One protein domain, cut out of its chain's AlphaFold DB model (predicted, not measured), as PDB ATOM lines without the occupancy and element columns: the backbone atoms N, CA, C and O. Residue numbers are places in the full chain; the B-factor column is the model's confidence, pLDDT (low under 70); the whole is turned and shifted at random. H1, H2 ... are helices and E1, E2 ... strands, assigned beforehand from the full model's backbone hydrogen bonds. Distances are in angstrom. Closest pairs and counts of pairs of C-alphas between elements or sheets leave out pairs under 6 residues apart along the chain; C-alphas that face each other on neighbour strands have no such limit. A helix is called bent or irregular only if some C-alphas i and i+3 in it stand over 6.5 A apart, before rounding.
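What this domain is: This is residues 45 to 179, 191 to 202 and 231 to 235 of the 281 residues of an uncharacterized protein of Corchorus olitorius (UniProt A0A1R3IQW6). A curled sheet of five strands has two long helices along one side of it: H4 packs on one face over E2 and E3, and H3 runs beside H4 over E1 and E2. Two short helices, H1 and H2, gather near the end of the sheet where E1, E2 and E3 finish, and the loop of residues 59 to 64 sticks out there; short H5 lies close to the last part of H4. The printed part has 152 residues with five named helices and five named strands, in the order E1 H1 H2 H3 E2 H4 E3 H5 E4 E5, and its class is mixed, helices and strands. The sheet is mixed, in the order E1 E2 E3 E4 E5, with E5 alone antiparallel to its neighbour. The whole is compact, with a radius of gyration of the C-alphas of 15.8 A and spans of 44 by 38 by 32 A.

Where its parts are: E1 is residues 45 to 49, 12.7 A long, and begins at C-alpha 45 at (128.521, 140.653, -30.898). H1 is residues 52 to 58, 10.4 A, and H2 is residues 70 to 76, 9.9 A. H3, residues 78 to 102, is the longest helix at 35.9 A, from C-alpha 78 at (134.917, 125.474, -8.276); it is irregular, with C-alphas 83 and 86 7.3 A apart, and has a kink of 46 degrees near residue 85. E2 is residues 108 to 115, 22.0 A; H4 is residues 119 to 135, 23.8 A; E3 is residues 140 to 147, 23.2 A. H5 is residues 158 to 161, 5.0 A, and E4 is residues 167 to 171, 13.6 A. E5, residues 194 to 198, 13.3 A, ends at C-alpha 198 at (125.210, 154.469, -20.812).

How they stand to each other: In the sheet, E1 is parallel to E2, with N 46 and O 108 2.8 A apart, within hydrogen-bond range. E2 is parallel to E3, with N 111 and O 142 at 2.8 A, and E3 to E4, with N 143 and O 169 at 2.8 A. Edge strand E5 is antiparallel to E4, with N 197 and O 168 at 2.7 A. E1, H1 H2 H3, E2 form a strand-helix-strand unit, two parallel neighbour strands with helices between; so do E2, H4, E3 and E3, H5, E4, each with a right-handed crossover. H4 on one face of the sheet makes two layers; its height over the sheet is 10.2 A, and it runs along the strands, at 2 degrees to E2 on the local plane. H3 is on the sheet at a height of 9.0 A, over E1 and E2. With residues 92 to 100 alone H3 touches H4, at a shallow tilt of 27 degrees, the same way; the closest C-alphas, of Leu 96 and Leu 132, are 6.8 A apart. H2 only grazes the sheet, with residues 70 to 75. H1 is not on it; H1 and H3 are close but not clearly touching, with C-alphas 54 and 84 closest at 7.1 A. H5 and H4 are likewise close but not clearly touching, with C-alphas 159 and 134 at 7.4 A. H2 and H4 have every O i to N i+4 pair within hydrogen-bond range, H3 18 of 21, and H1 1 of 3, with 2 of 4 O i to N i+3 pairs; H5 is too short for an O i to N i+4 pair.

The domain as a whole: The C-alphas of His 61 and Ser 179 are the two farthest apart, 48.5 A. Residues 180 to 190 are not printed, with 18.6 A between C-alphas 179 and 191, and residues 203 to 230 are not printed, with 13.1 A between C-alphas 202 and 231. Of the links printed whole, H1 to H2 is long, with 11 residues. The mean pLDDT of the printed part is 74.0; 47 residues are under 70, namely 52 to 73, 149 to 151, 175 to 179, 191 to 202 and 231 to 235.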
ATOM      1  N   ILE A  45     129.014 140.864 -32.260       89.56
ATOM      2  CA  ILE A  45     128.521 140.653 -30.898       89.56
ATOM      3  C   ILE A  45     129.231 139.422 -30.350       89.56
ATOM      4  O   ILE A  45     128.873 138.285 -30.667       89.56
ATOM      5  N   LEU A  46     130.248 139.673 -29.536       91.06
ATOM      6  CA  LEU A  46     131.033 138.650 -28.869       91.06
ATOM      7  C   LEU A  46     130.463 138.457 -27.468       91.06
ATOM      8  O   LEU A  46     130.462 139.389 -26.669       91.06
ATOM      9  N   ALA A  47     129.938 137.266 -27.200       90.00
ATOM     10  CA  ALA A  47     129.385 136.916 -25.903       90.00
ATOM     11  C   ALA A  47     130.096 135.681 -25.370       90.00
ATOM     12  O   ALA A  47     129.951 134.596 -25.931       90.00
ATOM     13  N   PHE A  48     130.883 135.883 -24.319       90.25
ATOM     14  CA  PHE A  48     131.672 134.859 -23.661       90.25
ATOM     15  C   PHE A  48     131.153 134.691 -22.244       90.25
ATOM     16  O   PHE A  48     131.372 135.540 -21.378       90.25
ATOM     17  N   ASN A  49     130.454 133.584 -22.018       85.94
ATOM     18  CA  ASN A  49     129.914 133.255 -20.714       85.94
ATOM     19  C   ASN A  49     130.452 131.893 -20.296       85.94
ATOM     20  O   ASN A  49     129.974 130.848 -20.740       85.94
ATOM     21  N   HIS A  50     131.461 131.920 -19.424       82.56
ATOM     22  CA  HIS A  50     132.144 130.709 -18.980       82.56
ATOM     23  C   HIS A  50     131.189 129.728 -18.282       82.56
ATOM     24  O   HIS A  50     131.367 128.518 -18.389       82.56
ATOM     25  N   TYR A  51     130.129 130.214 -17.636       74.00
ATOM     26  CA  TYR A  51     129.119 129.342 -17.048       74.00
ATOM     27  C   TYR A  51     128.189 128.745 -18.102       74.00
ATOM     28  O   TYR A  51     128.089 127.527 -18.182       74.00
ATOM     29  N   GLU A  52     127.498 129.553 -18.909       67.00
ATOM     30  CA  GLU A  52     126.480 129.036 -19.839       67.00
ATOM     31  C   GLU A  52     127.080 128.070 -20.866       67.00
ATOM     32  O   GLU A  52     126.496 127.017 -21.142       67.00
ATOM     33  N   ASP A  53     128.284 128.370 -21.357       67.50
ATOM     34  CA  ASP A  53     128.960 127.553 -22.365       67.50
ATOM     35  C   ASP A  53     129.385 126.168 -21.837       67.50
ATOM     36  O   ASP A  53     129.577 125.231 -22.626       67.50
ATOM     37  N   PHE A  54     129.529 126.006 -20.515       64.38
ATOM     38  CA  PHE A  54     130.098 124.792 -19.914       64.38
ATOM     39  C   PHE A  54     129.191 124.103 -18.889       64.38
ATOM     40  O   PHE A  54     129.122 122.872 -18.885       64.38
ATOM     41  N   ALA A  55     128.410 124.838 -18.098       59.03
ATOM     42  CA  ALA A  55     127.356 124.279 -17.251       59.03
ATOM     43  C   ALA A  55     126.337 123.493 -18.086       59.03
ATOM     44  O   ALA A  55     125.939 122.400 -17.688       59.03
ATOM     45  N   ALA A  56     126.011 123.970 -19.294       59.03
ATOM     46  CA  ALA A  56     125.154 123.245 -20.231       59.03
ATOM     47  C   ALA A  56     125.734 121.883 -20.670       59.03
ATOM     48  O   ALA A  56     124.975 120.976 -21.007       59.03
ATOM     49  N   LYS A  57     127.066 121.712 -20.654       63.16
ATOM     50  CA  LYS A  57     127.731 120.447 -21.017       63.16
ATOM     51  C   LYS A  57     127.730 119.431 -19.875       63.16
ATOM     52  O   LYS A  57     127.655 118.236 -20.139       63.16
ATOM     53  N   ARG A  58     127.838 119.891 -18.623       62.00
ATOM     54  CA  ARG A  58     127.998 119.016 -17.442       62.00
ATOM     55  C   ARG A  58     126.692 118.777 -16.680       62.00
ATOM     56  O   ARG A  58     126.545 117.730 -16.055       62.00
ATOM     57  N   PHE A  59     125.723 119.687 -16.796       63.41
ATOM     58  CA  PHE A  59     124.397 119.589 -16.179       63.41
ATOM     59  C   PHE A  59     123.289 119.639 -17.253       63.41
ATOM     60  O   PHE A  59     122.654 120.674 -17.451       63.41
ATOM     61  N   PRO A  60     123.020 118.521 -17.958       54.66
ATOM     62  CA  PRO A  60     122.111 118.473 -19.112       54.66
ATOM     63  C   PRO A  60     120.613 118.670 -18.792       54.66
ATOM     64  O   PRO A  60     119.797 118.685 -19.711       54.66
ATOM     65  N   HIS A  61     120.226 118.852 -17.521       56.31
ATOM     66  CA  HIS A  61     118.848 119.170 -17.125       56.31
ATOM     67  C   HIS A  61     118.710 120.626 -16.627       56.31
ATOM     68  O   HIS A  61     118.834 120.886 -15.428       56.31
ATOM     69  N   PRO A  62     118.370 121.584 -17.514       52.22
ATOM     70  CA  PRO A  62     118.213 122.999 -17.156       52.22
ATOM     71  C   PRO A  62     117.029 123.278 -16.213       52.22
ATOM     72  O   PRO A  62     116.993 124.312 -15.550       52.22
ATOM     73  N   ASN A  63     116.078 122.346 -16.089       51.84
ATOM     74  CA  ASN A  63     114.837 122.544 -15.331       51.84
ATOM     75  C   ASN A  63     114.990 122.416 -13.801       51.84
ATOM     76  O   ASN A  63     114.041 122.713 -13.081       51.84
ATOM     77  N   LEU A  64     116.165 122.017 -13.293       46.81
ATOM     78  CA  LEU A  64     116.497 122.054 -11.856       46.81
ATOM     79  C   LEU A  64     117.447 123.208 -11.488       46.81
ATOM     80  O   LEU A  64     117.720 123.431 -10.311       46.81
ATOM     81  N   LEU A  65     117.915 123.975 -12.478       47.19
ATOM     82  CA  LEU A  65     118.804 125.122 -12.296       47.19
ATOM     83  C   LEU A  65     118.127 126.506 -12.145       47.19
ATOM     84  O   LEU A  65     118.870 127.477 -12.002       47.19
ATOM     85  N   PRO A  66     116.788 126.705 -12.104       47.09
ATOM     86  CA  PRO A  66     116.256 128.028 -11.807       47.09
ATOM     87  C   PRO A  66     116.170 128.212 -10.287       47.09
ATOM     88  O   PRO A  66     115.089 128.053  -9.725       47.09
ATOM     89  N   ARG A  67     117.308 128.500  -9.624       42.59
ATOM     90  CA  ARG A  67     117.406 129.203  -8.310       42.59
ATOM     91  C   ARG A  67     118.803 129.228  -7.686       42.59
ATOM     92  O   ARG A  67     118.993 129.947  -6.707       42.59
ATOM     93  N   LEU A  68     119.781 128.483  -8.201       43.66
ATOM     94  CA  LEU A  68     121.145 128.577  -7.679       43.66
ATOM     95  C   LEU A  68     121.804 129.827  -8.275       43.66
ATOM     96  O   LEU A  68     122.205 129.853  -9.431       43.66
ATOM     97  N   HIS A  69     121.836 130.884  -7.469       61.38
ATOM     98  CA  HIS A  69     122.600 132.109  -7.689       61.38
ATOM     99  C   HIS A  69     124.030 131.771  -8.162       61.38
ATOM    100  O   HIS A  69     124.631 130.853  -7.600       61.38
ATOM    101  N   TRP A  70     124.563 132.490  -9.162       65.62
ATOM    102  CA  TRP A  70     125.909 132.278  -9.734       65.62
ATOM    103  C   TRP A  70     126.983 132.115  -8.653       65.62
ATOM    104  O   TRP A  70     127.744 131.150  -8.702       65.62
ATOM    105  N   ASP A  71     126.969 132.974  -7.623       63.69
ATOM    106  CA  ASP A  71     127.891 132.849  -6.483       63.69
ATOM    107  C   ASP A  71     127.769 131.469  -5.828       63.69
ATOM    108  O   ASP A  71     128.756 130.790  -5.575       63.69
ATOM    109  N   GLY A  72     126.545 130.999  -5.597       67.44
ATOM    110  CA  GLY A  72     126.308 129.736  -4.913       67.44
ATOM    111  C   GLY A  72     126.788 128.516  -5.698       67.44
ATOM    112  O   GLY A  72     127.114 127.513  -5.076       67.44
ATOM    113  N   LEU A  73     126.797 128.548  -7.033       67.81
ATOM    114  CA  LEU A  73     127.358 127.455  -7.843       67.81
ATOM    115  C   LEU A  73     128.870 127.564  -7.955       67.81
ATOM    116  O   LEU A  73     129.556 126.561  -7.777       67.81
ATOM    117  N   PHE A  74     129.376 128.772  -8.188       71.19
ATOM    118  CA  PHE A  74     130.805 129.033  -8.264       71.19
ATOM    119  C   PHE A  74     131.531 128.624  -6.974       71.19
ATOM    120  O   PHE A  74     132.566 127.967  -7.034       71.19
ATOM    121  N   HIS A  75     130.939 128.906  -5.809       71.00
ATOM    122  CA  HIS A  75     131.489 128.489  -4.517       71.00
ATOM    123  C   HIS A  75     131.271 127.000  -4.193       71.00
ATOM    124  O   HIS A  75     132.025 126.448  -3.398       71.00
ATOM    125  N   ARG A  76     130.260 126.332  -4.776       72.75
ATOM    126  CA  ARG A  76     129.987 124.900  -4.517       72.75
ATOM    127  C   ARG A  76     130.734 123.944  -5.439       72.75
ATOM    128  O   ARG A  76     131.035 122.841  -5.004       72.75
ATOM    129  N   HIS A  77     130.990 124.356  -6.678       74.25
ATOM    130  CA  HIS A  77     131.626 123.530  -7.709       74.25
ATOM    131  C   HIS A  77     132.777 124.252  -8.429       74.25
ATOM    132  O   HIS A  77     132.766 124.357  -9.663       74.25
ATOM    133  N   PRO A  78     133.771 124.776  -7.693       72.19
ATOM    134  CA  PRO A  78     134.917 125.474  -8.276       72.19
ATOM    135  C   PRO A  78     135.737 124.650  -9.286       72.19
ATOM    136  O   PRO A  78     136.322 125.188 -10.234       72.19
ATOM    137  N   GLU A  79     135.779 123.333  -9.100       73.12
ATOM    138  CA  GLU A  79     136.503 122.380  -9.940       73.12
ATOM    139  C   GLU A  79     136.018 122.399 -11.395       73.12
ATOM    140  O   GLU A  79     136.824 122.346 -12.325       73.12
ATOM    141  N   CYS A  80     134.712 122.590 -11.605       70.12
ATOM    142  CA  CYS A  80     134.118 122.632 -12.941       70.12
ATOM    143  C   CYS A  80     134.621 123.833 -13.760       70.12
ATOM    144  O   CYS A  80     134.757 123.748 -14.984       70.12
ATOM    145  N   PHE A  81     134.916 124.947 -13.086       71.75
ATOM    146  CA  PHE A  81     135.452 126.149 -13.719       71.75
ATOM    147  C   PHE A  81     136.924 125.961 -14.080       71.75
ATOM    148  O   PHE A  81     137.329 126.328 -15.176       71.75
ATOM    149  N   THR A  82     137.703 125.324 -13.204       75.94
ATOM    150  CA  THR A  82     139.137 125.091 -13.440       75.94
ATOM    151  C   THR A  82     139.376 124.128 -14.608       75.94
ATOM    152  O   THR A  82     140.218 124.403 -15.453       75.94
ATOM    153  N   GLU A  83     138.605 123.041 -14.714       77.06
ATOM    154  CA  GLU A  83     138.758 122.061 -15.807       77.06
ATOM    155  C   GLU A  83     138.446 122.643 -17.196       77.06
ATOM    156  O   GLU A  83     138.967 122.174 -18.203       77.06
ATOM    157  N   SER A  84     137.573 123.651 -17.267       79.56
ATOM    158  CA  SER A  84     137.054 124.187 -18.533       79.56
ATOM    159  C   SER A  84     137.672 125.521 -18.953       79.56
ATOM    160  O   SER A  84     137.412 125.998 -20.062       79.56
ATOM    161  N   ILE A  85     138.485 126.139 -18.091       83.94
ATOM    162  CA  ILE A  85     138.985 127.498 -18.320       83.94
ATOM    163  C   ILE A  85     139.972 127.583 -19.491       83.94
ATOM    164  O   ILE A  85     140.006 128.592 -20.193       83.94
ATOM    165  N   GLU A  86     140.745 126.528 -19.756       84.50
ATOM    166  CA  GLU A  86     141.691 126.488 -20.879       84.50
ATOM    167  C   GLU A  86     140.962 126.464 -22.230       84.50
ATOM    168  O   GLU A  86     141.302 127.212 -23.151       84.50
ATOM    169  N   ASP A  87     139.902 125.659 -22.338       85.31
ATOM    170  CA  ASP A  87     139.051 125.604 -23.528       85.31
ATOM    171  C   ASP A  87     138.355 126.947 -23.778       85.31
ATOM    172  O   ASP A  87     138.296 127.415 -24.921       85.31
ATOM    173  N   PHE A  88     137.850 127.571 -22.709       87.81
ATOM    174  CA  PHE A  88     137.265 128.909 -22.756       87.81
ATOM    175  C   PHE A  88     138.292 129.954 -23.207       87.81
ATOM    176  O   PHE A  88     138.025 130.730 -24.121       87.81
ATOM    177  N   THR A  89     139.499 129.916 -22.643       90.19
ATOM    178  CA  THR A  89     140.608 130.813 -23.001       90.19
ATOM    179  C   THR A  89     140.939 130.718 -24.481       90.19
ATOM    180  O   THR A  89     140.953 131.730 -25.181       90.19
ATOM    181  N   ARG A  90     141.104 129.497 -24.996       91.00
ATOM    182  CA  ARG A  90     141.379 129.269 -26.417       91.00
ATOM    183  C   ARG A  90     140.264 129.810 -27.315       91.00
ATOM    184  O   ARG A  90     140.558 130.327 -28.390       91.00
ATOM    185  N   LEU A  91     139.001 129.711 -26.891       89.31
ATOM    186  CA  LEU A  91     137.859 130.270 -27.624       89.31
ATOM    187  C   LEU A  91     137.908 131.805 -27.674       89.31
ATOM    188  O   LEU A  91     137.755 132.385 -28.756       89.31
ATOM    189  N   VAL A  92     138.117 132.450 -26.522       92.00
ATOM    190  CA  VAL A  92     138.188 133.915 -26.408       92.00
ATOM    191  C   VAL A  92     139.360 134.450 -27.228       92.00
ATOM    192  O   VAL A  92     139.169 135.311 -28.090       92.00
ATOM    193  N   GLU A  93     140.555 133.887 -27.039       93.19
ATOM    194  CA  GLU A  93     141.766 134.317 -27.738       93.19
ATOM    195  C   GLU A  93     141.670 134.112 -29.251       93.19
ATOM    196  O   GLU A  93     141.948 135.045 -30.004       93.19
ATOM    197  N   ALA A  94     141.224 132.939 -29.717       91.31
ATOM    198  CA  ALA A  94     141.080 132.680 -31.151       91.31
ATOM    199  C   ALA A  94     140.112 133.672 -31.816       91.31
ATOM    200  O   ALA A  94     140.349 134.125 -32.938       91.31
ATOM    201  N   THR A  95     139.039 134.041 -31.112       90.50
ATOM    202  CA  THR A  95     138.059 135.006 -31.615       90.50
ATOM    203  C   THR A  95     138.645 136.416 -31.661       90.50
ATOM    204  O   THR A  95     138.586 137.064 -32.706       90.50
ATOM    205  N   LEU A  96     139.260 136.883 -30.571       91.75
ATOM    206  CA  LEU A  96     139.846 138.225 -30.499       91.75
ATOM    207  C   LEU A  96     141.000 138.409 -31.493       91.75
ATOM    208  O   LEU A  96     141.045 139.420 -32.193       91.75
ATOM    209  N   VAL A  97     141.891 137.421 -31.625       90.00
ATOM    210  CA  VAL A  97     143.000 137.453 -32.595       90.00
ATOM    211  C   VAL A  97     142.475 137.534 -34.029       90.00
ATOM    212  O   VAL A  97     143.005 138.307 -34.830       90.00
ATOM    213  N   ASN A  98     141.408 136.798 -34.357       87.81
ATOM    214  CA  ASN A  98     140.780 136.879 -35.676       87.81
ATOM    215  C   ASN A  98     140.212 138.282 -35.962       87.81
ATOM    216  O   ASN A  98     140.391 138.800 -37.064       87.81
ATOM    217  N   PHE A  99     139.584 138.922 -34.971       88.50
ATOM    218  CA  PHE A  99     139.099 140.301 -35.099       88.50
ATOM    219  C   PHE A  99     140.239 141.296 -35.327       88.50
ATOM    220  O   PHE A  99     140.167 142.097 -36.262       88.50
ATOM    221  N   CYS A 100     141.320 141.174 -34.552       86.88
ATOM    222  CA  CYS A 100     142.504 142.023 -34.689       86.88
ATOM    223  C   CYS A 100     143.152 141.872 -36.071       86.88
ATOM    224  O   CYS A 100     143.418 142.865 -36.750       86.88
ATOM    225  N   GLY A 101     143.364 140.629 -36.521       85.69
ATOM    226  CA  GLY A 101     143.992 140.338 -37.813       85.69
ATOM    227  C   GLY A 101     143.190 140.871 -39.003       85.69
ATOM    228  O   GLY A 101     143.770 141.333 -39.985       85.69
ATOM    229  N   LYS A 102     141.858 140.869 -38.892       83.31
ATOM    230  CA  LYS A 102     140.939 141.370 -39.924       83.31
ATOM    231  C   LYS A 102     140.546 142.842 -39.754       83.31
ATOM    232  O   LYS A 102     139.787 143.356 -40.576       83.31
ATOM    233  N   LYS A 103     141.045 143.522 -38.712       85.81
ATOM    234  CA  LYS A 103     140.692 144.910 -38.357       85.81
ATOM    235  C   LYS A 103     139.173 145.132 -38.303       85.81
ATOM    236  O   LYS A 103     138.653 146.100 -38.860       85.81
ATOM    237  N   LEU A 104     138.458 144.199 -37.678       87.00
ATOM    238  CA  LEU A 104     137.004 144.272 -37.524       87.00
ATOM    239  C   LEU A 104     136.639 145.015 -36.242       87.00
ATOM    240  O   LEU A 104     137.302 144.874 -35.222       87.00
ATOM    241  N   SER A 105     135.553 145.784 -36.275       88.31
ATOM    242  CA  SER A 105     135.074 146.492 -35.086       88.31
ATOM    243  C   SER A 105     134.224 145.585 -34.203       88.31
ATOM    244  O   SER A 105     133.330 144.899 -34.692       88.31
ATOM    245  N   ILE A 106     134.420 145.614 -32.892       91.88
ATOM    246  CA  ILE A 106     133.518 144.916 -31.973       91.88
ATOM    247  C   ILE A 106     132.356 145.859 -31.653       91.88
ATOM    248  O   ILE A 106     132.557 147.014 -31.290       91.88
ATOM    249  N   GLN A 107     131.113 145.406 -31.802       89.88
ATOM    250  CA  GLN A 107     129.968 146.204 -31.355       89.88
ATOM    251  C   GLN A 107     129.704 145.977 -29.878       89.88
ATOM    252  O   GLN A 107     129.596 146.944 -29.124       89.88
ATOM    253  N   LYS A 108     129.623 144.707 -29.477       90.69
ATOM    254  CA  LYS A 108     129.361 144.309 -28.102       90.69
ATOM    255  C   LYS A 108     130.341 143.229 -27.667       90.69
ATOM    256  O   LYS A 108     130.542 142.267 -28.405       90.69
ATOM    257  N   PHE A 109     130.915 143.403 -26.485       94.44
ATOM    258  CA  PHE A 109     131.781 142.435 -25.827       94.44
ATOM    259  C   PHE A 109     131.206 142.117 -24.447       94.44
ATOM    260  O   PHE A 109     131.226 142.973 -23.565       94.44
ATOM    261  N   GLU A 110     130.663 140.912 -24.284       93.62
ATOM    262  CA  GLU A 110     130.208 140.367 -23.000       93.62
ATOM    263  C   GLU A 110     131.253 139.354 -22.517       93.62
ATOM    264  O   GLU A 110     131.544 138.391 -23.230       93.62
ATOM    265  N   LEU A 111     131.821 139.570 -21.330       93.75
ATOM    266  CA  LEU A 111     132.767 138.657 -20.688       93.75
ATOM    267  C   LEU A 111     132.330 138.376 -19.253       93.75
ATOM    268  O   LEU A 111     132.505 139.207 -18.361       93.75
ATOM    269  N   HIS A 112     131.774 137.187 -19.043       89.50
ATOM    270  CA  HIS A 112     131.339 136.691 -17.740       89.50
ATOM    271  C   HIS A 112     132.206 135.492 -17.355       89.50
ATOM    272  O   HIS A 112     132.127 134.432 -17.986       89.50
ATOM    273  N   ILE A 113     133.060 135.667 -16.346       87.50
ATOM    274  CA  ILE A 113     134.110 134.702 -15.990       87.50
ATOM    275  C   ILE A 113     134.226 134.515 -14.475       87.50
ATOM    276  O   ILE A 113     134.150 135.466 -13.695       87.50
ATOM    277  N   GLY A 114     134.443 133.265 -14.065       84.12
ATOM    278  CA  GLY A 114     134.830 132.914 -12.705       84.12
ATOM    279  C   GLY A 114     136.329 132.622 -12.611       84.12
ATOM    280  O   GLY A 114     136.835 131.768 -13.335       84.12
ATOM    281  N   ILE A 115     137.040 133.304 -11.712       83.06
ATOM    282  CA  ILE A 115     138.480 133.136 -11.478       83.06
ATOM    283  C   ILE A 115     138.673 132.398 -10.154       83.06
ATOM    284  O   ILE A 115     138.463 132.951  -9.070       83.06
ATOM    285  N   HIS A 116     139.045 131.119 -10.254       77.62
ATOM    286  CA  HIS A 116     139.136 130.231  -9.096       77.62
ATOM    287  C   HIS A 116     140.499 130.260  -8.384       77.62
ATOM    288  O   HIS A 116     140.590 130.245  -7.158       77.62
ATOM    289  N   SER A 117     141.581 130.303  -9.146       80.06
ATOM    290  CA  SER A 117     142.949 130.206  -8.635       80.06
ATOM    291  C   SER A 117     143.871 131.093  -9.461       80.06
ATOM    292  O   SER A 117     143.488 131.528 -10.539       80.06
ATOM    293  N   ASN A 118     145.081 131.364  -8.963       84.81
ATOM    294  CA  ASN A 118     146.110 132.125  -9.683       84.81
ATOM    295  C   ASN A 118     145.608 133.483 -10.224       84.81
ATOM    296  O   ASN A 118     145.689 133.776 -11.417       84.81
ATOM    297  N   PHE A 119     145.039 134.294  -9.327       84.75
ATOM    298  CA  PHE A 119     144.419 135.576  -9.666       84.75
ATOM    299  C   PHE A 119     145.356 136.513 -10.443       84.75
ATOM    300  O   PHE A 119     144.918 137.142 -11.395       84.75
ATOM    301  N   GLU A 120     146.640 136.563 -10.086       86.88
ATOM    302  CA  GLU A 120     147.636 137.405 -10.762       86.88
ATOM    303  C   GLU A 120     147.773 137.054 -12.251       86.88
ATOM    304  O   GLU A 120     147.682 137.928 -13.115       86.88
ATOM    305  N   HIS A 121     147.898 135.761 -12.567       89.31
ATOM    306  CA  HIS A 121     147.928 135.287 -13.948       89.31
ATOM    307  C   HIS A 121     146.625 135.615 -14.687       89.31
ATOM    308  O   HIS A 121     146.657 136.184 -15.778       89.31
ATOM    309  N   TRP A 122     145.471 135.282 -14.098       88.31
ATOM    310  CA  TRP A 122     144.181 135.488 -14.761       88.31
ATOM    311  C   TRP A 122     143.815 136.955 -14.929       88.31
ATOM    312  O   TRP A 122     143.214 137.296 -15.943       88.31
ATOM    313  N   SER A 123     144.211 137.827 -13.999       88.94
ATOM    314  CA  SER A 123     144.031 139.269 -14.158       88.94
ATOM    315  C   SER A 123     144.764 139.756 -15.399       88.94
ATOM    316  O   SER A 123     144.141 140.385 -16.243       88.94
ATOM    317  N   SER A 124     146.033 139.372 -15.571       91.56
ATOM    318  CA  SER A 124     146.824 139.739 -16.752       91.56
ATOM    319  C   SER A 124     146.193 139.247 -18.064       91.56
ATOM    320  O   SER A 124     146.118 139.984 -19.051       91.56
ATOM    321  N   VAL A 125     145.675 138.013 -18.076       92.62
ATOM    322  CA  VAL A 125     144.984 137.438 -19.243       92.62
ATOM    323  C   VAL A 125     143.686 138.190 -19.563       92.62
ATOM    324  O   VAL A 125     143.453 138.553 -20.718       92.62
ATOM    325  N   VAL A 126     142.857 138.465 -18.554       93.44
ATOM    326  CA  VAL A 126     141.590 139.195 -18.711       93.44
ATOM    327  C   VAL A 126     141.834 140.643 -19.135       93.44
ATOM    328  O   VAL A 126     141.193 141.110 -20.078       93.44
ATOM    329  N   ASP A 127     142.791 141.333 -18.514       93.12
ATOM    330  CA  ASP A 127     143.176 142.705 -18.863       93.12
ATOM    331  C   ASP A 127     143.628 142.794 -20.323       93.12
ATOM    332  O   ASP A 127     143.249 143.720 -21.046       93.12
ATOM    333  N   LYS A 128     144.370 141.787 -20.804       94.31
ATOM    334  CA  LYS A 128     144.741 141.670 -22.218       94.31
ATOM    335  C   LYS A 128     143.513 141.511 -23.115       94.31
ATOM    336  O   LYS A 128     143.436 142.176 -24.146       94.31
ATOM    337  N   TRP A 129     142.550 140.659 -22.761       95.62
ATOM    338  CA  TRP A 129     141.322 140.501 -23.553       95.62
ATOM    339  C   TRP A 129     140.501 141.788 -23.613       95.62
ATOM    340  O   TRP A 129     140.023 142.158 -24.688       95.62
ATOM    341  N   ILE A 130     140.390 142.495 -22.486       93.88
ATOM    342  CA  ILE A 130     139.765 143.817 -22.417       93.88
ATOM    343  C   ILE A 130     140.515 144.785 -23.339       93.88
ATOM    344  O   ILE A 130     139.886 145.423 -24.179       93.88
ATOM    345  N   GLY A 131     141.847 144.850 -23.250       92.69
ATOM    346  CA  GLY A 131     142.683 145.687 -24.116       92.69
ATOM    347  C   GLY A 131     142.434 145.435 -25.605       92.69
ATOM    348  O   GLY A 131     142.151 146.376 -26.346       92.69
ATOM    349  N   LEU A 132     142.409 144.167 -26.028       93.31
ATOM    350  CA  LEU A 132     142.092 143.792 -27.411       93.31
ATOM    351  C   LEU A 132     140.678 144.235 -27.816       93.31
ATOM    352  O   LEU A 132     140.472 144.704 -28.937       93.31
ATOM    353  N   ALA A 133     139.690 144.128 -26.923       93.38
ATOM    354  CA  ALA A 133     138.341 144.606 -27.210       93.38
ATOM    355  C   ALA A 133     138.299 146.133 -27.418       93.38
ATOM    356  O   ALA A 133     137.631 146.624 -28.337       93.38
ATOM    357  N   LEU A 134     139.051 146.885 -26.608       90.50
ATOM    358  CA  LEU A 134     139.185 148.339 -26.726       90.50
ATOM    359  C   LEU A 134     139.897 148.756 -28.019       90.50
ATOM    360  O   LEU A 134     139.438 149.677 -28.698       90.50
ATOM    361  N   GLU A 135     140.972 148.061 -28.396       90.94
ATOM    362  CA  GLU A 135     141.703 148.288 -29.653       90.94
ATOM    363  C   GLU A 135     140.808 148.094 -30.885       90.94
ATOM    364  O   GLU A 135     140.906 148.843 -31.860       90.94
ATOM    365  N   ASN A 136     139.865 147.152 -30.813       91.44
ATOM    366  CA  ASN A 136     138.861 146.914 -31.853       91.44
ATOM    367  C   ASN A 136     137.613 147.810 -31.705       91.44
ATOM    368  O   ASN A 136     136.549 147.500 -32.245       91.44
ATOM    369  N   GLN A 137     137.741 148.949 -31.014       88.62
ATOM    370  CA  GLN A 137     136.735 150.013 -30.920       88.62
ATOM    371  C   GLN A 137     135.371 149.547 -30.382       88.62
ATOM    372  O   GLN A 137     134.325 149.973 -30.887       88.62
ATOM    373  N   VAL A 138     135.375 148.703 -29.343       90.94
ATOM    374  CA  VAL A 138     134.145 148.232 -28.690       90.94
ATOM    375  C   VAL A 138     133.221 149.385 -28.280       90.94
ATOM    376  O   VAL A 138     133.677 150.411 -27.760       90.94
ATOM    377  N   LYS A 139     131.914 149.218 -28.530       86.94
ATOM    378  CA  LYS A 139     130.875 150.211 -28.206       86.94
ATOM    379  C   LYS A 139     130.090 149.864 -26.948       86.94
ATOM    380  O   LYS A 139     129.741 150.777 -26.200       86.94
ATOM    381  N   ASP A 140     129.783 148.589 -26.741       86.31
ATOM    382  CA  ASP A 140     129.069 148.075 -25.572       86.31
ATOM    383  C   ASP A 140     129.944 147.034 -24.869       86.31
ATOM    384  O   ASP A 140     130.262 145.993 -25.445       86.31
ATOM    385  N   LEU A 141     130.386 147.355 -23.658       88.19
ATOM    386  CA  LEU A 141     131.283 146.528 -22.863       88.19
ATOM    387  C   LEU A 141     130.535 146.033 -21.623       88.19
ATOM    388  O   LEU A 141     130.074 146.842 -20.824       88.19
ATOM    389  N   ASP A 142     130.411 144.721 -21.465       88.75
ATOM    390  CA  ASP A 142     129.705 144.068 -20.361       88.75
ATOM    391  C   ASP A 142     130.656 143.079 -19.682       88.75
ATOM    392  O   ASP A 142     131.087 142.100 -20.291       88.75
ATOM    393  N   LEU A 143     131.045 143.379 -18.446       89.19
ATOM    394  CA  LEU A 143     132.042 142.631 -17.692       89.19
ATOM    395  C   LEU A 143     131.445 142.150 -16.373       89.19
ATOM    396  O   LEU A 143     130.930 142.952 -15.588       89.19
ATOM    397  N   ALA A 144     131.570 140.853 -16.105       86.12
ATOM    398  CA  ALA A 144     131.134 140.260 -14.852       86.12
ATOM    399  C   ALA A 144     132.145 139.241 -14.328       86.12
ATOM    400  O   ALA A 144     132.534 138.310 -15.038       86.12
ATOM    401  N   PHE A 145     132.547 139.417 -13.069       85.25
ATOM    402  CA  PHE A 145     133.615 138.632 -12.455       85.25
ATOM    403  C   PHE A 145     133.156 137.936 -11.180       85.25
ATOM    404  O   PHE A 145     132.555 138.548 -10.299       85.25
ATOM    405  N   TRP A 146     133.512 136.662 -11.048       82.81
ATOM    406  CA  TRP A 146     133.331 135.891  -9.821       82.81
ATOM    407  C   TRP A 146     134.685 135.444  -9.297       82.81
ATOM    408  O   TRP A 146     135.414 134.733  -9.979       82.81
ATOM    409  N   LEU A 147     135.036 135.885  -8.092       80.94
ATOM    410  CA  LEU A 147     136.296 135.547  -7.434       80.94
ATOM    411  C   LEU A 147     136.017 134.587  -6.273       80.94
ATOM    412  O   LEU A 147     134.977 134.687  -5.620       80.94
ATOM    413  N   VAL A 148     136.927 133.637  -6.031       71.06
ATOM    414  CA  VAL A 148     136.771 132.649  -4.938       71.06
ATOM    415  C   VAL A 148     136.834 133.295  -3.578       71.06
ATOM    416  O   VAL A 148     136.050 132.958  -2.695       71.06
ATOM    417  N   GLN A 149     137.776 134.214  -3.419       69.00
ATOM    418  CA  GLN A 149     137.831 135.066  -2.248       69.00
ATOM    419  C   GLN A 149     136.803 136.179  -2.428       69.00
ATOM    420  O   GLN A 149     136.622 136.681  -3.541       69.00
ATOM    421  N   GLU A 150     136.125 136.556  -1.344       63.47
ATOM    422  CA  GLU A 150     135.223 137.704  -1.358       63.47
ATOM    423  C   GLU A 150     136.011 138.953  -1.759       63.47
ATOM    424  O   GLU A 150     136.819 139.484  -1.001       63.47
ATOM    425  N   GLY A 151     135.826 139.367  -3.008       68.62
ATOM    426  CA  GLY A 151     136.591 140.434  -3.623       68.62
ATOM    427  C   GLY A 151     135.929 140.941  -4.896       68.62
ATOM    428  O   GLY A 151     135.007 140.323  -5.447       68.62
ATOM    429  N   LEU A 152     136.426 142.091  -5.337       76.44
ATOM    430  CA  LEU A 152     136.033 142.785  -6.555       76.44
ATOM    431  C   LEU A 152     137.209 142.770  -7.537       76.44
ATOM    432  O   LEU A 152     138.359 142.933  -7.127       76.44
ATOM    433  N   TYR A 153     136.930 142.599  -8.827       82.94
ATOM    434  CA  TYR A 153     137.970 142.605  -9.856       82.94
ATOM    435  C   TYR A 153     138.498 144.035 -10.095       82.94
ATOM    436  O   TYR A 153     137.688 144.902 -10.430       82.94
ATOM    437  N   PRO A 154     139.804 144.315  -9.933       83.19
ATOM    438  CA  PRO A 154     140.391 145.628 -10.177       83.19
ATOM    439  C   PRO A 154     140.281 145.967 -11.658       83.19
ATOM    440  O   PRO A 154     140.884 145.319 -12.505       83.19
ATOM    441  N   LEU A 155     139.465 146.968 -11.974       82.62
ATOM    442  CA  LEU A 155     139.200 147.318 -13.357       82.62
ATOM    443  C   LEU A 155     140.386 148.096 -13.954       82.62
ATOM    444  O   LEU A 155     140.817 149.081 -13.348       82.62
ATOM    445  N   PRO A 156     140.882 147.737 -15.152       83.88
ATOM    446  CA  PRO A 156     142.006 148.441 -15.753       83.88
ATOM    447  C   PRO A 156     141.604 149.857 -16.205       83.88
ATOM    448  O   PRO A 156     140.588 150.058 -16.879       83.88
ATOM    449  N   GLU A 157     142.437 150.853 -15.879       75.06
ATOM    450  CA  GLU A 157     142.148 152.283 -16.106       75.06
ATOM    451  C   GLU A 157     141.891 152.638 -17.580       75.06
ATOM    452  O   GLU A 157     141.147 153.571 -17.893       75.06
ATOM    453  N   ILE A 158     142.472 151.866 -18.503       78.38
ATOM    454  CA  ILE A 158     142.340 152.050 -19.953       78.38
ATOM    455  C   ILE A 158     140.879 152.047 -20.432       78.38
ATOM    456  O   ILE A 158     140.562 152.701 -21.428       78.38
ATOM    457  N   ILE A 159     139.966 151.393 -19.702       78.44
ATOM    458  CA  ILE A 159     138.529 151.396 -20.017       78.44
ATOM    459  C   ILE A 159     137.949 152.812 -19.932       78.44
ATOM    460  O   ILE A 159     137.141 153.196 -20.778       78.44
ATOM    461  N   PHE A 160     138.388 153.625 -18.966       74.25
ATOM    462  CA  PHE A 160     137.912 155.007 -18.812       74.25
ATOM    463  C   PHE A 160     138.501 155.959 -19.857       74.25
ATOM    464  O   PHE A 160     137.941 157.024 -20.114       74.25
ATOM    465  N   LEU A 161     139.610 155.568 -20.489       75.19
ATOM    466  CA  LEU A 161     140.244 156.315 -21.577       75.19
ATOM    467  C   LEU A 161     139.636 155.982 -22.951       75.19
ATOM    468  O   LEU A 161     139.881 156.690 -23.934       75.19
ATOM    469  N   ALA A 162     138.836 154.917 -23.038       73.88
ATOM    470  CA  ALA A 162     138.282 154.431 -24.290       73.88
ATOM    471  C   ALA A 162     137.217 155.384 -24.860       73.88
ATOM    472  O   ALA A 162     136.144 155.594 -24.296       73.88
ATOM    473  N   LYS A 163     137.488 155.940 -26.047       77.25
ATOM    474  CA  LYS A 163     136.589 156.907 -26.707       77.25
ATOM    475  C   LYS A 163     135.383 156.254 -27.385       77.25
ATOM    476  O   LYS A 163     134.363 156.923 -27.564       77.25
ATOM    477  N   SER A 164     135.513 154.986 -27.780       79.50
ATOM    478  CA  SER A 164     134.496 154.233 -28.523       79.50
ATOM    479  C   SER A 164     133.350 153.731 -27.647       79.50
ATOM    480  O   SER A 164     132.256 153.511 -28.167       79.50
ATOM    481  N   ILE A 165     133.571 153.582 -26.335       80.06
ATOM    482  CA  ILE A 165     132.573 153.036 -25.413       80.06
ATOM    483  C   ILE A 165     131.375 153.985 -25.304       80.06
ATOM    484  O   ILE A 165     131.487 155.174 -24.989       80.06
ATOM    485  N   THR A 166     130.199 153.417 -25.553       79.88
ATOM    486  CA  THR A 166     128.883 154.053 -25.424       79.88
ATOM    487  C   THR A 166     128.042 153.427 -24.317       79.88
ATOM    488  O   THR A 166     127.156 154.082 -23.777       79.88
ATOM    489  N   SER A 167     128.326 152.180 -23.954       78.12
ATOM    490  CA  SER A 167     127.652 151.429 -22.901       78.12
ATOM    491  C   SER A 167     128.698 150.605 -22.154       78.12
ATOM    492  O   SER A 167     129.538 149.966 -22.783       78.12
ATOM    493  N   LEU A 168     128.685 150.676 -20.826       80.50
ATOM    494  CA  LEU A 168     129.591 149.970 -19.932       80.50
ATOM    495  C   LEU A 168     128.777 149.362 -18.789       80.50
ATOM    496  O   LEU A 168     128.222 150.086 -17.967       80.50
ATOM    497  N   THR A 169     128.712 148.041 -18.735       81.81
ATOM    498  CA  THR A 169     128.053 147.272 -17.679       81.81
ATOM    499  C   THR A 169     129.125 146.521 -16.899       81.81
ATOM    500  O   THR A 169     129.936 145.816 -17.489       81.81
ATOM    501  N   LEU A 170     129.167 146.705 -15.583       79.31
ATOM    502  CA  LEU A 170     130.162 146.123 -14.688       79.31
ATOM    503  C   LEU A 170     129.463 145.410 -13.535       79.31
ATOM    504  O   LEU A 170     128.606 145.993 -12.866       79.31
ATOM    505  N   HIS A 171     129.879 144.182 -13.259       80.81
ATOM    506  CA  HIS A 171     129.426 143.389 -12.125       80.81
ATOM    507  C   HIS A 171     130.635 142.939 -11.310       80.81
ATOM    508  O   HIS A 171     131.555 142.326 -11.852       80.81
ATOM    509  N   ARG A 172     130.607 143.210  -9.998       74.69
ATOM    510  CA  ARG A 172     131.679 142.841  -9.058       74.69
ATOM    511  C   ARG A 172     133.072 143.369  -9.461       74.69
ATOM    512  O   ARG A 172     134.080 142.685  -9.289       74.69
ATOM    513  N   CYS A 173     133.136 144.604  -9.964       76.75
ATOM    514  CA  CYS A 173     134.385 145.292 -10.305       76.75
ATOM    515  C   CYS A 173     134.738 146.361  -9.266       76.75
ATOM    516  O   CYS A 173     133.862 147.078  -8.778       76.75
ATOM    517  N   LYS A 174     136.030 146.515  -8.985       73.94
ATOM    518  CA  LYS A 174     136.597 147.594  -8.186       73.94
ATOM    519  C   LYS A 174     137.005 148.739  -9.106       73.94
ATOM    520  O   LYS A 174     137.704 148.532 -10.096       73.94
ATOM    521  N   LEU A 175     136.558 149.940  -8.760       67.44
ATOM    522  CA  LEU A 175     136.942 151.178  -9.424       67.44
ATOM    523  C   LEU A 175     138.023 151.845  -8.579       67.44
ATOM    524  O   LEU A 175     137.707 152.568  -7.637       67.44
ATOM    525  N   ASP A 176     139.289 151.595  -8.891       54.91
ATOM    526  CA  ASP A 176     140.360 152.400  -8.317       54.91
ATOM    527  C   ASP A 176     140.420 153.728  -9.087       54.91
ATOM    528  O   ASP A 176     140.569 153.764 -10.307       54.91
ATOM    529  N   HIS A 177     140.171 154.833  -8.381       45.28
ATOM    530  CA  HIS A 177     140.209 156.175  -8.958       45.28
ATOM    531  C   HIS A 177     141.648 156.490  -9.409       45.28
ATOM    532  O   HIS A 177     142.572 156.231  -8.633       45.28
ATOM    533  N   PRO A 178     141.867 157.115 -10.584       38.62
ATOM    534  CA  PRO A 178     143.199 157.558 -10.987       38.62
ATOM    535  C   PRO A 178     143.721 158.550  -9.942       38.62
ATOM    536  O   PRO A 178     143.108 159.587  -9.691       38.62
ATOM    537  N   SER A 179     144.794 158.161  -9.264       36.91
ATOM    538  CA  SER A 179     145.394 158.762  -8.068       36.91
ATOM    539  C   SER A 179     145.112 160.255  -7.813       36.91
ATOM    540  O   SER A 179     145.472 161.111  -8.622       36.91
ATOM    541  N   THR A 191     132.346 148.988  -2.052       38.22
ATOM    542  CA  THR A 191     131.051 148.391  -2.407       38.22
ATOM    543  C   THR A 191     130.485 148.946  -3.704       38.22
ATOM    544  O   THR A 191     129.615 149.820  -3.693       38.22
ATOM    545  N   LEU A 192     130.917 148.381  -4.832       37.84
ATOM    546  CA  LEU A 192     130.208 148.513  -6.100       37.84
ATOM    547  C   LEU A 192     129.798 147.125  -6.609       37.84
ATOM    548  O   LEU A 192     130.609 146.349  -7.103       37.84
ATOM    549  N   TRP A 193     128.516 146.798  -6.451       51.53
ATOM    550  CA  TRP A 193     127.985 145.463  -6.761       51.53
ATOM    551  C   TRP A 193     127.464 145.335  -8.193       51.53
ATOM    552  O   TRP A 193     127.480 144.249  -8.768       51.53
ATOM    553  N   TYR A 194     127.057 146.449  -8.790       43.94
ATOM    554  CA  TYR A 194     126.613 146.533 -10.171       43.94
ATOM    555  C   TYR A 194     126.665 147.996 -10.616       43.94
ATOM    556  O   TYR A 194     126.187 148.891  -9.911       43.94
ATOM    557  N   LEU A 195     127.239 148.258 -11.786       50.56
ATOM    558  CA  LEU A 195     127.263 149.583 -12.392       50.56
ATOM    559  C   LEU A 195     126.912 149.474 -13.865       50.56
ATOM    560  O   LEU A 195     127.571 148.756 -14.607       50.56
ATOM    561  N   ASN A 196     125.909 150.231 -14.303       46.41
ATOM    562  CA  ASN A 196     125.586 150.354 -15.717       46.41
ATOM    563  C   ASN A 196     125.701 151.824 -16.138       46.41
ATOM    564  O   ASN A 196     124.922 152.679 -15.714       46.41
ATOM    565  N   LEU A 197     126.691 152.133 -16.966       53.09
ATOM    566  CA  LEU A 197     126.922 153.451 -17.537       53.09
ATOM    567  C   LEU A 197     126.528 153.430 -19.011       53.09
ATOM    568  O   LEU A 197     127.149 152.743 -19.814       53.09
ATOM    569  N   LYS A 198     125.539 154.238 -19.399       43.69
ATOM    570  CA  LYS A 198     125.210 154.469 -20.812       43.69
ATOM    571  C   LYS A 198     125.464 155.924 -21.175       43.69
ATOM    572  O   LYS A 198     124.837 156.838 -20.639       43.69
ATOM    573  N   LYS A 199     126.375 156.134 -22.120       40.81
ATOM    574  CA  LYS A 199     126.675 157.419 -22.744       40.81
ATOM    575  C   LYS A 199     125.525 157.779 -23.689       40.81
ATOM    576  O   LYS A 199     125.451 157.295 -24.814       40.81
ATOM    577  N   LEU A 200     124.606 158.626 -23.228       30.86
ATOM    578  CA  LEU A 200     123.547 159.199 -24.064       30.86
ATOM    579  C   LEU A 200     124.142 160.280 -24.977       30.86
ATOM    580  O   LEU A 200     124.166 161.454 -24.628       30.86
ATOM    581  N   LEU A 201     124.635 159.877 -26.149       25.41
ATOM    582  CA  LEU A 201     124.935 160.795 -27.246       25.41
ATOM    583  C   LEU A 201     123.845 160.695 -28.314       25.41
ATOM    584  O   LEU A 201     123.999 159.952 -29.277       25.41
ATOM    585  N   THR A 202     122.786 161.489 -28.188       26.39
ATOM    586  CA  THR A 202     122.045 161.989 -29.354       26.39
ATOM    587  C   THR A 202     121.598 163.421 -29.078       26.39
ATOM    588  O   THR A 202     121.038 163.736 -28.030       26.39
ATOM    589  N   LYS A 231     126.170 160.565 -17.604       30.23
ATOM    590  CA  LYS A 231     125.156 159.841 -16.831       30.23
ATOM    591  C   LYS A 231     125.733 158.575 -16.210       30.23
ATOM    592  O   LYS A 231     126.221 157.695 -16.912       30.23
ATOM    593  N   VAL A 232     125.639 158.503 -14.889       32.03
ATOM    594  CA  VAL A 232     126.005 157.344 -14.078       32.03
ATOM    595  C   VAL A 232     124.714 156.772 -13.507       32.03
ATOM    596  O   VAL A 232     124.091 157.410 -12.663       32.03
ATOM    597  N   CYS A 233     124.281 155.599 -13.978       30.92
ATOM    598  CA  CYS A 233     123.219 154.845 -13.314       30.92
ATOM    599  C   CYS A 233     123.872 153.834 -12.368       30.92
ATOM    600  O   CYS A 233     124.326 152.765 -12.778       30.92
ATOM    601  N   LEU A 234     123.931 154.185 -11.085       32.09
ATOM    602  CA  LEU A 234     124.270 153.236 -10.030       32.09
ATOM    603  C   LEU A 234     123.008 152.437  -9.677       32.09
ATOM    604  O   LEU A 234     122.005 153.027  -9.276       32.09
ATOM    605  N   VAL A 235     123.055 151.108  -9.796       31.41
ATOM    606  CA  VAL A 235     122.039 150.225  -9.205       31.41
ATOM    607  C   VAL A 235     122.748 149.377  -8.158       31.41
ATOM    608  O   VAL A 235     123.472 148.449  -8.489       31.41
TER     609      VAL A 235